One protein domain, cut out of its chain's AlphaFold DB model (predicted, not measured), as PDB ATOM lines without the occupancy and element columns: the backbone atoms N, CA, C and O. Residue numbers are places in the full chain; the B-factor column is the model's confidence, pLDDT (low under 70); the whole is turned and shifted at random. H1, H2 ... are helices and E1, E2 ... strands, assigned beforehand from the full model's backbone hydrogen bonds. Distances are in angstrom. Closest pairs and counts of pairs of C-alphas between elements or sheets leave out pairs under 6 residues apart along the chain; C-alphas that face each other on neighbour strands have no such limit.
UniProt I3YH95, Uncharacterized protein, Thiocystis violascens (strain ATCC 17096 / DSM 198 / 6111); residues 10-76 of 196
ATOM      1  N   HIS A  10      41.876   4.179 -22.475       52.59
ATOM      2  CA  HIS A  10      41.160   2.895 -22.481       52.59
ATOM      3  C   HIS A  10      41.489   2.031 -23.709       52.59
ATOM      4  O   HIS A  10      41.445   0.808 -23.628       52.59
ATOM      5  N   HIS A  11      41.928   2.646 -24.812       52.31
ATOM      6  CA  HIS A  11      42.422   1.945 -26.002       52.31
ATOM      7  C   HIS A  11      43.947   1.771 -26.012       52.31
ATOM      8  O   HIS A  11      44.535   1.515 -27.063       52.31
ATOM      9  N   ARG A  12      44.607   1.934 -24.856       55.41
ATOM     10  CA  ARG A  12      46.073   1.967 -24.694       55.41
ATOM     11  C   ARG A  12      46.757   3.026 -25.558       55.41
ATOM     12  O   ARG A  12      47.905   2.857 -25.966       55.41
ATOM     13  N   ARG A  13      46.060   4.120 -25.858       57.00
ATOM     14  CA  ARG A  13      46.619   5.240 -26.614       57.00
ATOM     15  C   ARG A  13      46.774   6.424 -25.671       57.00
ATOM     16  O   ARG A  13      45.843   6.792 -24.969       57.00
ATOM     17  N   CYS A  14      47.970   6.996 -25.628       58.75
ATOM     18  CA  CYS A  14      48.214   8.229 -24.897       58.75
ATOM     19  C   CYS A  14      48.106   9.366 -25.917       58.75
ATOM     20  O   CYS A  14      48.952   9.421 -26.811       58.75
ATOM     21  N   PRO A  15      47.050  10.194 -25.889       67.50
ATOM     22  CA  PRO A  15      47.023  11.379 -26.726       67.50
ATOM     23  C   PRO A  15      48.177  12.295 -26.312       67.50
ATOM     24  O   PRO A  15      48.379  12.554 -25.126       67.50
ATOM     25  N   GLU A  16      48.933  12.768 -27.295       72.69
ATOM     26  CA  GLU A  16      49.887  13.850 -27.092       72.69
ATOM     27  C   GLU A  16      49.066  15.109 -26.830       72.69
ATOM     28  O   GLU A  16      48.229  15.488 -27.652       72.69
ATOM     29  N   CYS A  17      49.249  15.697 -25.652       69.88
ATOM     30  CA  CYS A  17      48.584  16.922 -25.242       69.88
ATOM     31  C   CYS A  17      49.663  17.934 -24.875       69.88
ATOM     32  O   CYS A  17      50.394  17.714 -23.907       69.88
ATOM     33  N   ASP A  18      49.761  19.004 -25.654       71.94
ATOM     34  CA  ASP A  18      50.667  20.122 -25.400       71.94
ATOM     35  C   ASP A  18      49.901  21.433 -25.585       71.94
ATOM     36  O   ASP A  18      49.225  21.615 -26.592       71.94
ATOM     37  N   ASP A  19      49.936  22.306 -24.579       70.56
ATOM     38  CA  ASP A  19      49.250  23.611 -24.555       70.56
ATOM     39  C   ASP A  19      47.783  23.608 -25.066       70.56
ATOM     40  O   ASP A  19      47.346  24.486 -25.808       70.56
ATOM     41  N   GLY A  20      46.998  22.583 -24.702       69.69
ATOM     42  CA  GLY A  20      45.591  22.454 -25.128       69.69
ATOM     43  C   GLY A  20      45.397  21.974 -26.575       69.69
ATOM     44  O   GLY A  20      44.269  21.962 -27.079       69.69
ATOM     45  N   VAL A  21      46.481  21.550 -27.224       79.31
ATOM     46  CA  VAL A  21      46.515  20.937 -28.547       79.31
ATOM     47  C   VAL A  21      46.652  19.422 -28.404       79.31
ATOM     48  O   VAL A  21      47.538  18.929 -27.709       79.31
ATOM     49  N   PHE A  22      45.791  18.673 -29.089       82.31
ATOM     50  CA  PHE A  22      45.688  17.222 -28.979       82.31
ATOM     51  C   PHE A  22      46.050  16.534 -30.295       82.31
ATOM     52  O   PHE A  22      45.497  16.840 -31.354       82.31
ATOM     53  N   SER A  23      46.929  15.539 -30.224       83.62
ATOM     54  CA  SER A  23      47.274  14.678 -31.358       83.62
ATOM     55  C   SER A  23      47.228  13.215 -30.942       83.62
ATOM     56  O   SER A  23      47.714  12.840 -29.876       83.62
ATOM     57  N   PHE A  24      46.622  12.359 -31.763       84.81
ATOM     58  CA  PHE A  24      46.552  10.930 -31.469       84.81
ATOM     59  C   PHE A  24      46.240  10.080 -32.697       84.81
ATOM     60  O   PHE A  24      45.647  10.516 -33.686       84.81
ATOM     61  N   LYS A  25      46.610   8.801 -32.606       84.62
ATOM     62  CA  LYS A  25      46.151   7.776 -33.541       84.62
ATOM     63  C   LYS A  25      44.743   7.341 -33.137       84.62
ATOM     64  O   LYS A  25      44.543   6.931 -31.993       84.62
ATOM     65  N   THR A  26      43.794   7.310 -34.062       85.88
ATOM     66  CA  THR A  26      42.381   7.002 -33.777       85.88
ATOM     67  C   THR A  26      42.153   5.531 -33.433       85.88
ATOM     68  O   THR A  26      42.561   4.691 -34.243       85.88
ATOM     69  N   PRO A  27      41.561   5.189 -32.269       84.12
ATOM     70  CA  PRO A  27      41.257   3.811 -31.881       84.12
ATOM     71  C   PRO A  27      40.601   3.010 -33.002       84.12
ATOM     72  O   PRO A  27      39.722   3.519 -33.689       84.12
ATOM     73  N   ASP A  28      41.001   1.748 -33.164       83.69
ATOM     74  CA  ASP A  28      40.521   0.932 -34.286       83.69
ATOM     75  C   ASP A  28      39.002   0.706 -34.199       83.69
ATOM     76  O   ASP A  28      38.321   0.688 -35.219       83.69
ATOM     77  N   ALA A  29      38.459   0.660 -32.977       82.44
ATOM     78  CA  ALA A  29      37.021   0.595 -32.715       82.44
ATOM     79  C   ALA A  29      36.228   1.788 -33.287       82.44
ATOM     80  O   ALA A  29      35.045   1.640 -33.575       82.44
ATOM     81  N   TRP A  30      36.859   2.953 -33.469       85.00
ATOM     82  CA  TRP A  30      36.221   4.151 -34.030       85.00
ATOM     83  C   TRP A  30      36.393   4.258 -35.550       85.00
ATOM     84  O   TRP A  30      35.795   5.128 -36.175       85.00
ATOM     85  N   LEU A  31      37.189   3.389 -36.184       85.25
ATOM     86  CA  LEU A  31      37.389   3.367 -37.642       85.25
ATOM     87  C   LEU A  31      36.224   2.680 -38.378       85.25
ATOM     88  O   LEU A  31      36.421   1.961 -39.354       85.25
ATOM     89  N   ASN A  32      35.005   2.884 -37.889       82.38
ATOM     90  CA  ASN A  32      33.771   2.290 -38.397       82.38
ATOM     91  C   ASN A  32      32.859   3.313 -39.101       82.38
ATOM     92  O   ASN A  32      31.899   2.909 -39.754       82.38
ATOM     93  N   ALA A  33      33.162   4.615 -39.011       78.88
ATOM     94  CA  ALA A  33      32.361   5.687 -39.596       78.88
ATOM     95  C   ALA A  33      33.090   6.419 -40.746       78.88
ATOM     96  O   ALA A  33      34.276   6.752 -40.625       78.88
ATOM     97  N   PRO A  34      32.394   6.725 -41.861       75.69
ATOM     98  CA  PRO A  34      32.966   7.492 -42.961       75.69
ATOM     99  C   PRO A  34      33.245   8.937 -42.527       75.69
ATOM    100  O   PRO A  34      32.336   9.660 -42.124       75.69
ATOM    101  N   GLY A  35      34.505   9.361 -42.652       82.25
ATOM    102  CA  GLY A  35      34.977  10.691 -42.245       82.25
ATOM    103  C   GLY A  35      35.922  10.675 -41.041       82.25
ATOM    104  O   GLY A  35      36.633  11.656 -40.815       82.25
ATOM    105  N   ILE A  36      36.034   9.541 -40.343       86.62
ATOM    106  CA  ILE A  36      37.019   9.370 -39.279       86.62
ATOM    107  C   ILE A  36      38.397   9.054 -39.868       86.62
ATOM    108  O   ILE A  36      38.590   8.075 -40.587       86.62
ATOM    109  N   ARG A  37      39.380   9.901 -39.547       87.12
ATOM    110  CA  ARG A  37      40.777   9.728 -39.966       87.12
ATOM    111  C   ARG A  37      41.491   8.708 -39.085       87.12
ATOM    112  O   ARG A  37      41.186   8.576 -37.905       87.12
ATOM    113  N   THR A  38      42.504   8.042 -39.632       88.12
ATOM    114  CA  THR A  38      43.365   7.097 -38.890       88.12
ATOM    115  C   THR A  38      44.256   7.783 -37.853       88.12
ATOM    116  O   THR A  38      44.670   7.161 -36.870       88.12
ATOM    117  N   ARG A  39      44.545   9.070 -38.060       88.06
ATOM    118  CA  ARG A  39      45.336   9.925 -37.178       88.06
ATOM    119  C   ARG A  39      44.785  11.344 -37.222       88.06
ATOM    120  O   ARG A  39      44.388  11.822 -38.286       88.06
ATOM    121  N   TYR A  40      44.798  11.996 -36.069       88.25
ATOM    122  CA  TYR A  40      44.512  13.413 -35.932       88.25
ATOM    123  C   TYR A  40      45.711  14.128 -35.325       88.25
ATOM    124  O   TYR A  40      46.379  13.593 -34.438       88.25
ATOM    125  N   GLU A  41      45.967  15.334 -35.818       87.31
ATOM    126  CA  GLU A  41      47.103  16.157 -35.425       87.31
ATOM    127  C   GLU A  41      46.636  17.585 -35.190       87.31
ATOM    128  O   GLU A  41      45.875  18.141 -35.987       87.31
ATOM    129  N   GLY A  42      47.109  18.178 -34.099       86.44
ATOM    130  CA  GLY A  42      46.902  19.591 -33.827       86.44
ATOM    131  C   GLY A  42      45.470  19.971 -33.442       86.44
ATOM    132  O   GLY A  42      45.096  21.118 -33.664       86.44
ATOM    133  N   LEU A  43      44.650  19.041 -32.941       87.81
ATOM    134  CA  LEU A  43      43.252  19.317 -32.602       87.81
ATOM    135  C   LEU A  43      43.151  20.291 -31.431       87.81
ATOM    136  O   LEU A  43      43.916  20.181 -30.479       87.81
ATOM    137  N   ILE A  44      42.172  21.190 -31.463       85.56
ATOM    138  CA  ILE A  44      41.973  22.198 -30.415       85.56
ATOM    139  C   ILE A  44      40.519  22.256 -29.945       85.56
ATOM    140  O   ILE A  44      39.587  22.027 -30.717       85.56
ATOM    141  N   PHE A  45      40.322  22.629 -28.678       78.88
ATOM    142  CA  PHE A  45      39.006  22.817 -28.054       78.88
ATOM    143  C   PHE A  45      38.728  24.298 -27.747       78.88
ATOM    144  O   PHE A  45      38.355  24.662 -26.632       78.88
ATOM    145  N   HIS A  46      38.898  25.182 -28.736       75.31
ATOM    146  CA  HIS A  46      38.580  26.606 -28.590       75.31
ATOM    147  C   HIS A  46      37.748  27.127 -29.760       75.31
ATOM    148  O   HIS A  46      37.950  26.756 -30.910       75.31
ATOM    149  N   ARG A  47      36.783  28.000 -29.446       71.00
ATOM    150  CA  ARG A  47      35.786  28.508 -30.406       71.00
ATOM    151  C   ARG A  47      36.273  29.683 -31.252       71.00
ATOM    152  O   ARG A  47      35.557  30.093 -32.158       71.00
ATOM    153  N   ASN A  48      37.437  30.248 -30.938       76.38
ATOM    154  CA  ASN A  48      37.958  31.437 -31.604       76.38
ATOM    155  C   ASN A  48      39.303  31.118 -32.278       76.38
ATOM    156  O   ASN A  48      40.346  31.340 -31.658       76.38
ATOM    157  N   PRO A  49      39.289  30.534 -33.490       78.62
ATOM    158  CA  PRO A  49      40.512  30.270 -34.235       78.62
ATOM    159  C   PRO A  49      41.139  31.587 -34.695       78.62
ATOM    160  O   PRO A  49      40.441  32.543 -35.032       78.62
ATOM    161  N   ARG A  50      42.467  31.635 -34.737       78.94
ATOM    162  CA  ARG A  50      43.237  32.781 -35.229       78.94
ATOM    163  C   ARG A  50      43.245  32.830 -36.756       78.94
ATOM    164  O   ARG A  50      43.335  33.916 -37.323       78.94
ATOM    165  N   ASP A  51      43.136  31.672 -37.412       84.25
ATOM    166  CA  ASP A  51      43.137  31.541 -38.869       84.25
ATOM    167  C   ASP A  51      42.271  30.368 -39.391       84.25
ATOM    168  O   ASP A  51      41.702  29.574 -38.637       84.25
ATOM    169  N   ASN A  52      42.156  30.269 -40.720       81.62
ATOM    170  CA  ASN A  52      41.364  29.237 -41.399       81.62
ATOM    171  C   ASN A  52      41.928  27.814 -41.258       81.62
ATOM    172  O   ASN A  52      41.174  26.851 -41.408       81.62
ATOM    173  N   ASP A  53      43.228  27.649 -41.021       81.44
ATOM    174  CA  ASP A  53      43.826  26.325 -40.841       81.44
ATOM    175  C   ASP A  53      43.619  25.821 -39.411       81.44
ATOM    176  O   ASP A  53      43.332  24.644 -39.198       81.44
ATOM    177  N   GLU A  54      43.652  26.717 -38.431       80.75
ATOM    178  CA  GLU A  54      43.233  26.468 -37.061       80.75
ATOM    179  C   GLU A  54      41.738  26.143 -36.969       80.75
ATOM    180  O   GLU A  54      41.371  25.190 -36.284       80.75
ATOM    181  N   ALA A  55      40.885  26.819 -37.747       80.44
ATOM    182  CA  ALA A  55      39.455  26.513 -37.810       80.44
ATOM    183  C   ALA A  55      39.165  25.054 -38.223       80.44
ATOM    184  O   ALA A  55      38.240  24.434 -37.700       80.44
ATOM    185  N   LYS A  56      39.985  24.466 -39.108       81.75
ATOM    186  CA  LYS A  56      39.860  23.055 -39.536       81.75
ATOM    187  C   LYS A  56      40.254  22.049 -38.452       81.75
ATOM    188  O   LYS A  56      40.012  20.856 -38.624       81.75
ATOM    189  N   ARG A  57      40.905  22.506 -37.380       85.19
ATOM    190  CA  ARG A  57      41.401  21.679 -36.271       85.19
ATOM    191  C   ARG A  57      40.522  21.771 -35.024       85.19
ATOM    192  O   ARG A  57      40.796  21.082 -34.044       85.19
ATOM    193  N   ILE A  58      39.468  22.589 -35.050       86.31
ATOM    194  CA  ILE A  58      38.519  22.696 -33.941       86.31
ATOM    195  C   ILE A  58      37.722  21.400 -33.813       86.31
ATOM    196  O   ILE A  58      37.116  20.921 -34.774       86.31
ATOM    197  N   VAL A  59      37.683  20.868 -32.595       87.38
ATOM    198  CA  VAL A  59      36.897  19.692 -32.229       87.38
ATOM    199  C   VAL A  59      35.873  20.073 -31.166       87.38
ATOM    200  O   VAL A  59      36.145  20.842 -30.247       87.38
ATOM    201  N   GLY A  60      34.668  19.531 -31.300       83.06
ATOM    202  CA  GLY A  60      33.563  19.741 -30.374       83.06
ATOM    203  C   GLY A  60      32.319  18.991 -30.837       83.06
ATOM    204  O   GLY A  60      32.389  18.196 -31.772       83.06
ATOM    205  N   VAL A  61      31.183  19.258 -30.192       82.25
ATOM    206  CA  VAL A  61      29.890  18.641 -30.532       82.25
ATOM    207  C   VAL A  61      29.582  18.812 -32.024       82.25
ATOM    208  O   VAL A  61      29.660  19.925 -32.544       82.25
ATOM    209  N   GLY A  62      29.238  17.708 -32.698       81.88
ATOM    210  CA  GLY A  62      28.975  17.658 -34.139       81.88
ATOM    211  C   GLY A  62      30.205  17.330 -34.994       81.88
ATOM    212  O   GLY A  62      30.078  17.091 -36.196       81.88
ATOM    213  N   HIS A  63      31.403  17.293 -34.403       86.44
ATOM    214  CA  HIS A  63      32.571  16.705 -35.045       86.44
ATOM    215  C   HIS A  63      32.548  15.187 -34.823       86.44
ATOM    216  O   HIS A  63      32.612  14.734 -33.684       86.44
ATOM    217  N   GLN A  64      32.573  14.383 -35.893       86.94
ATOM    218  CA  GLN A  64      32.415  12.918 -35.814       86.94
ATOM    219  C   GLN A  64      33.328  12.233 -34.782       86.94
ATOM    220  O   GLN A  64      32.902  11.336 -34.064       86.94
ATOM    221  N   LEU A  65      34.589  12.667 -34.687       86.75
ATOM    222  CA  LEU A  65      35.531  12.174 -33.674       86.75
ATOM    223  C   LEU A  65      35.054  12.422 -32.235       86.75
ATOM    224  O   LEU A  65      35.212  11.562 -31.375       86.75
ATOM    225  N   PHE A  66      34.502  13.607 -31.976       85.94
ATOM    226  CA  PHE A  66      33.981  13.987 -30.669       85.94
ATOM    227  C   PHE A  66      32.666  13.271 -30.366       85.94
ATOM    228  O   PHE A  66      32.413  12.897 -29.229       85.94
ATOM    229  N   ASP A  67      31.849  13.016 -31.382       87.00
ATOM    230  CA  ASP A  67      30.606  12.277 -31.196       87.00
ATOM    231  C   ASP A  67      30.883  10.794 -30.878       87.00
ATOM    232  O   ASP A  67      30.222  10.230 -30.012       87.00
ATOM    233  N   GLN A  68      31.911  10.173 -31.482       85.56
ATOM    234  CA  GLN A  68      32.378   8.827 -31.090       85.56
ATOM    235  C   GLN A  68      32.913   8.796 -29.660       85.56
ATOM    236  O   GLN A  68      32.625   7.874 -28.900       85.56
ATOM    237  N   ALA A  69      33.680   9.824 -29.296       82.75
ATOM    238  CA  ALA A  69      34.141  10.012 -27.934       82.75
ATOM    239  C   ALA A  69      32.960  10.053 -26.951       82.75
ATOM    240  O   ALA A  69      32.909   9.307 -25.976       82.75
ATOM    241  N   LEU A  70      31.969  10.888 -27.246       82.62
ATOM    242  CA  LEU A  70      30.793  11.045 -26.406       82.62
ATOM    243  C   LEU A  70      29.964   9.756 -26.325       82.62
ATOM    244  O   LEU A  70      29.520   9.390 -25.241       82.62
ATOM    245  N   ALA A  71      29.800   9.048 -27.446       83.38
ATOM    246  CA  ALA A  71      29.105   7.767 -27.491       83.38
ATOM    247  C   ALA A  71      29.791   6.722 -26.600       83.38
ATOM    248  O   ALA A  71      29.129   6.118 -25.762       83.38
ATOM    249  N   GLN A  72      31.115   6.574 -26.710       81.50
ATOM    250  CA  GLN A  72      31.874   5.656 -25.860       81.50
ATOM    251  C   GLN A  72      31.802   6.053 -24.379       81.50
ATOM    252  O   GLN A  72      31.680   5.188 -23.517       81.50
ATOM    253  N   ALA A  73      31.881   7.348 -24.060       78.81
ATOM    254  CA  ALA A  73      31.736   7.817 -22.683       78.81
ATOM    255  C   ALA A  73      30.341   7.507 -22.109       78.81
ATOM    256  O   ALA A  73      30.214   7.249 -20.916       78.81
ATOM    257  N   GLY A  74      29.306   7.485 -22.955       77.25
ATOM    258  CA  GLY A  74      27.947   7.095 -22.576       77.25
ATOM    259  C   GLY A  74      27.773   5.609 -22.241       77.25
ATOM    260  O   GLY A  74      26.764   5.249 -21.643       77.25
ATOM    261  N   GLU A  75      28.733   4.749 -22.590       79.12
ATOM    262  CA  GLU A  75      28.725   3.325 -22.220       79.12
ATOM    263  C   GLU A  75      29.257   3.079 -20.798       79.12
ATOM    264  O   GLU A  75      29.236   1.949 -20.312       79.12
ATOM    265  N   TRP A  76      29.776   4.108 -20.121       76.44
ATOM    266  CA  TRP A  76      30.367   3.960 -18.795       76.44
ATOM    267  C   TRP A  76      29.289   3.938 -17.708       76.44
ATOM    268  O   TRP A  76      28.471   4.847 -17.615       76.44
TER     269      TRP A  76
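AT A GLANCE: This is residues 10 to 76 of the 196 residues of an uncharacterized protein of Thiocystis violascens (strain ATCC 17096 / DSM 198 / 6111) (UniProt I3YH95). A small wall of three antiparallel strands, E1, E2 and E3, has the ten-residue helix H2 set apart from it and the very short helix H1 grazing it, with H1 toward one end of the longest axis and H2 toward the other. A long loop, residues 26 to 38, goes out from E2 and comes back to E3, and much of the rest is also unnamed stretches. The 67 printed residues hold three named strands and then two named helices, in the order E1, E2, E3, H1, H2; the sheet order is E1 - E2 - E3, a meander, each strand the antiparallel neighbour of the one before. The class is mixed, helices and strands, though under half of the residues, 28 of 67, are in named elements. The whole is compact, with a radius of gyration of the C-alphas of 12.2 A, and only just elongated, with spans of 34 by 23 by 22 A.

HOW THE PARTS SIT: In the sheet, E2, residues 21 to 25, is the inner strand, and E1, residues 16 to 18, and E3, residues 39 to 44, are the edge strands. E1 and E2 form a hairpin, antiparallel at 171 degrees, with N 21 and O 18 at 2.8 A and N 16 and O 23 at 2.9 A, within hydrogen-bond range. E2 and E3 form a hairpin too, antiparallel at 166 degrees, with N 22 and O 43 at 2.8 A and N 40 and O 24 at 2.9 A. H1, residues 52 to 55, is only just on the sheet, with 5 pairs of C-alphas within 10 A, and only grazes it with residues 54 to 55. The closest C-alphas of E3 and H1 are those of Ile 44 and Glu 54, 8.0 A apart. H2, residues 64 to 73, is not on the sheet and is apart from E1, E2, E3 and H1, with no C-alpha within 8 A of theirs. In H2 every O i to N i+4 pair is within hydrogen-bond range; H1 is too short for such a pair, and its one O i to N i+3 pair is not within range.

IN THESE COORDINATES: E1 begins at C-alpha 16, at (49.887, 13.850, -27.092). E2 measures 14.1 A from first to last C-alpha and E3 14.4 A. H2 measures 14.1 A and ends at C-alpha 73, at (31.736, 7.817, -22.683). H1 begins at C-alpha 52, at (41.364, 29.237, -41.399).

THE WHOLE: The two C-alphas farthest apart are those of Asp 51 and Trp 76, 36.4 A. The printed part has no cut. The link from E2 to E3 is long, with 13 residues; that from E1 to E2 is tight. The mean pLDDT of the printed part is 79.7, and residues 10 to 15, 17 and 20 are under 70.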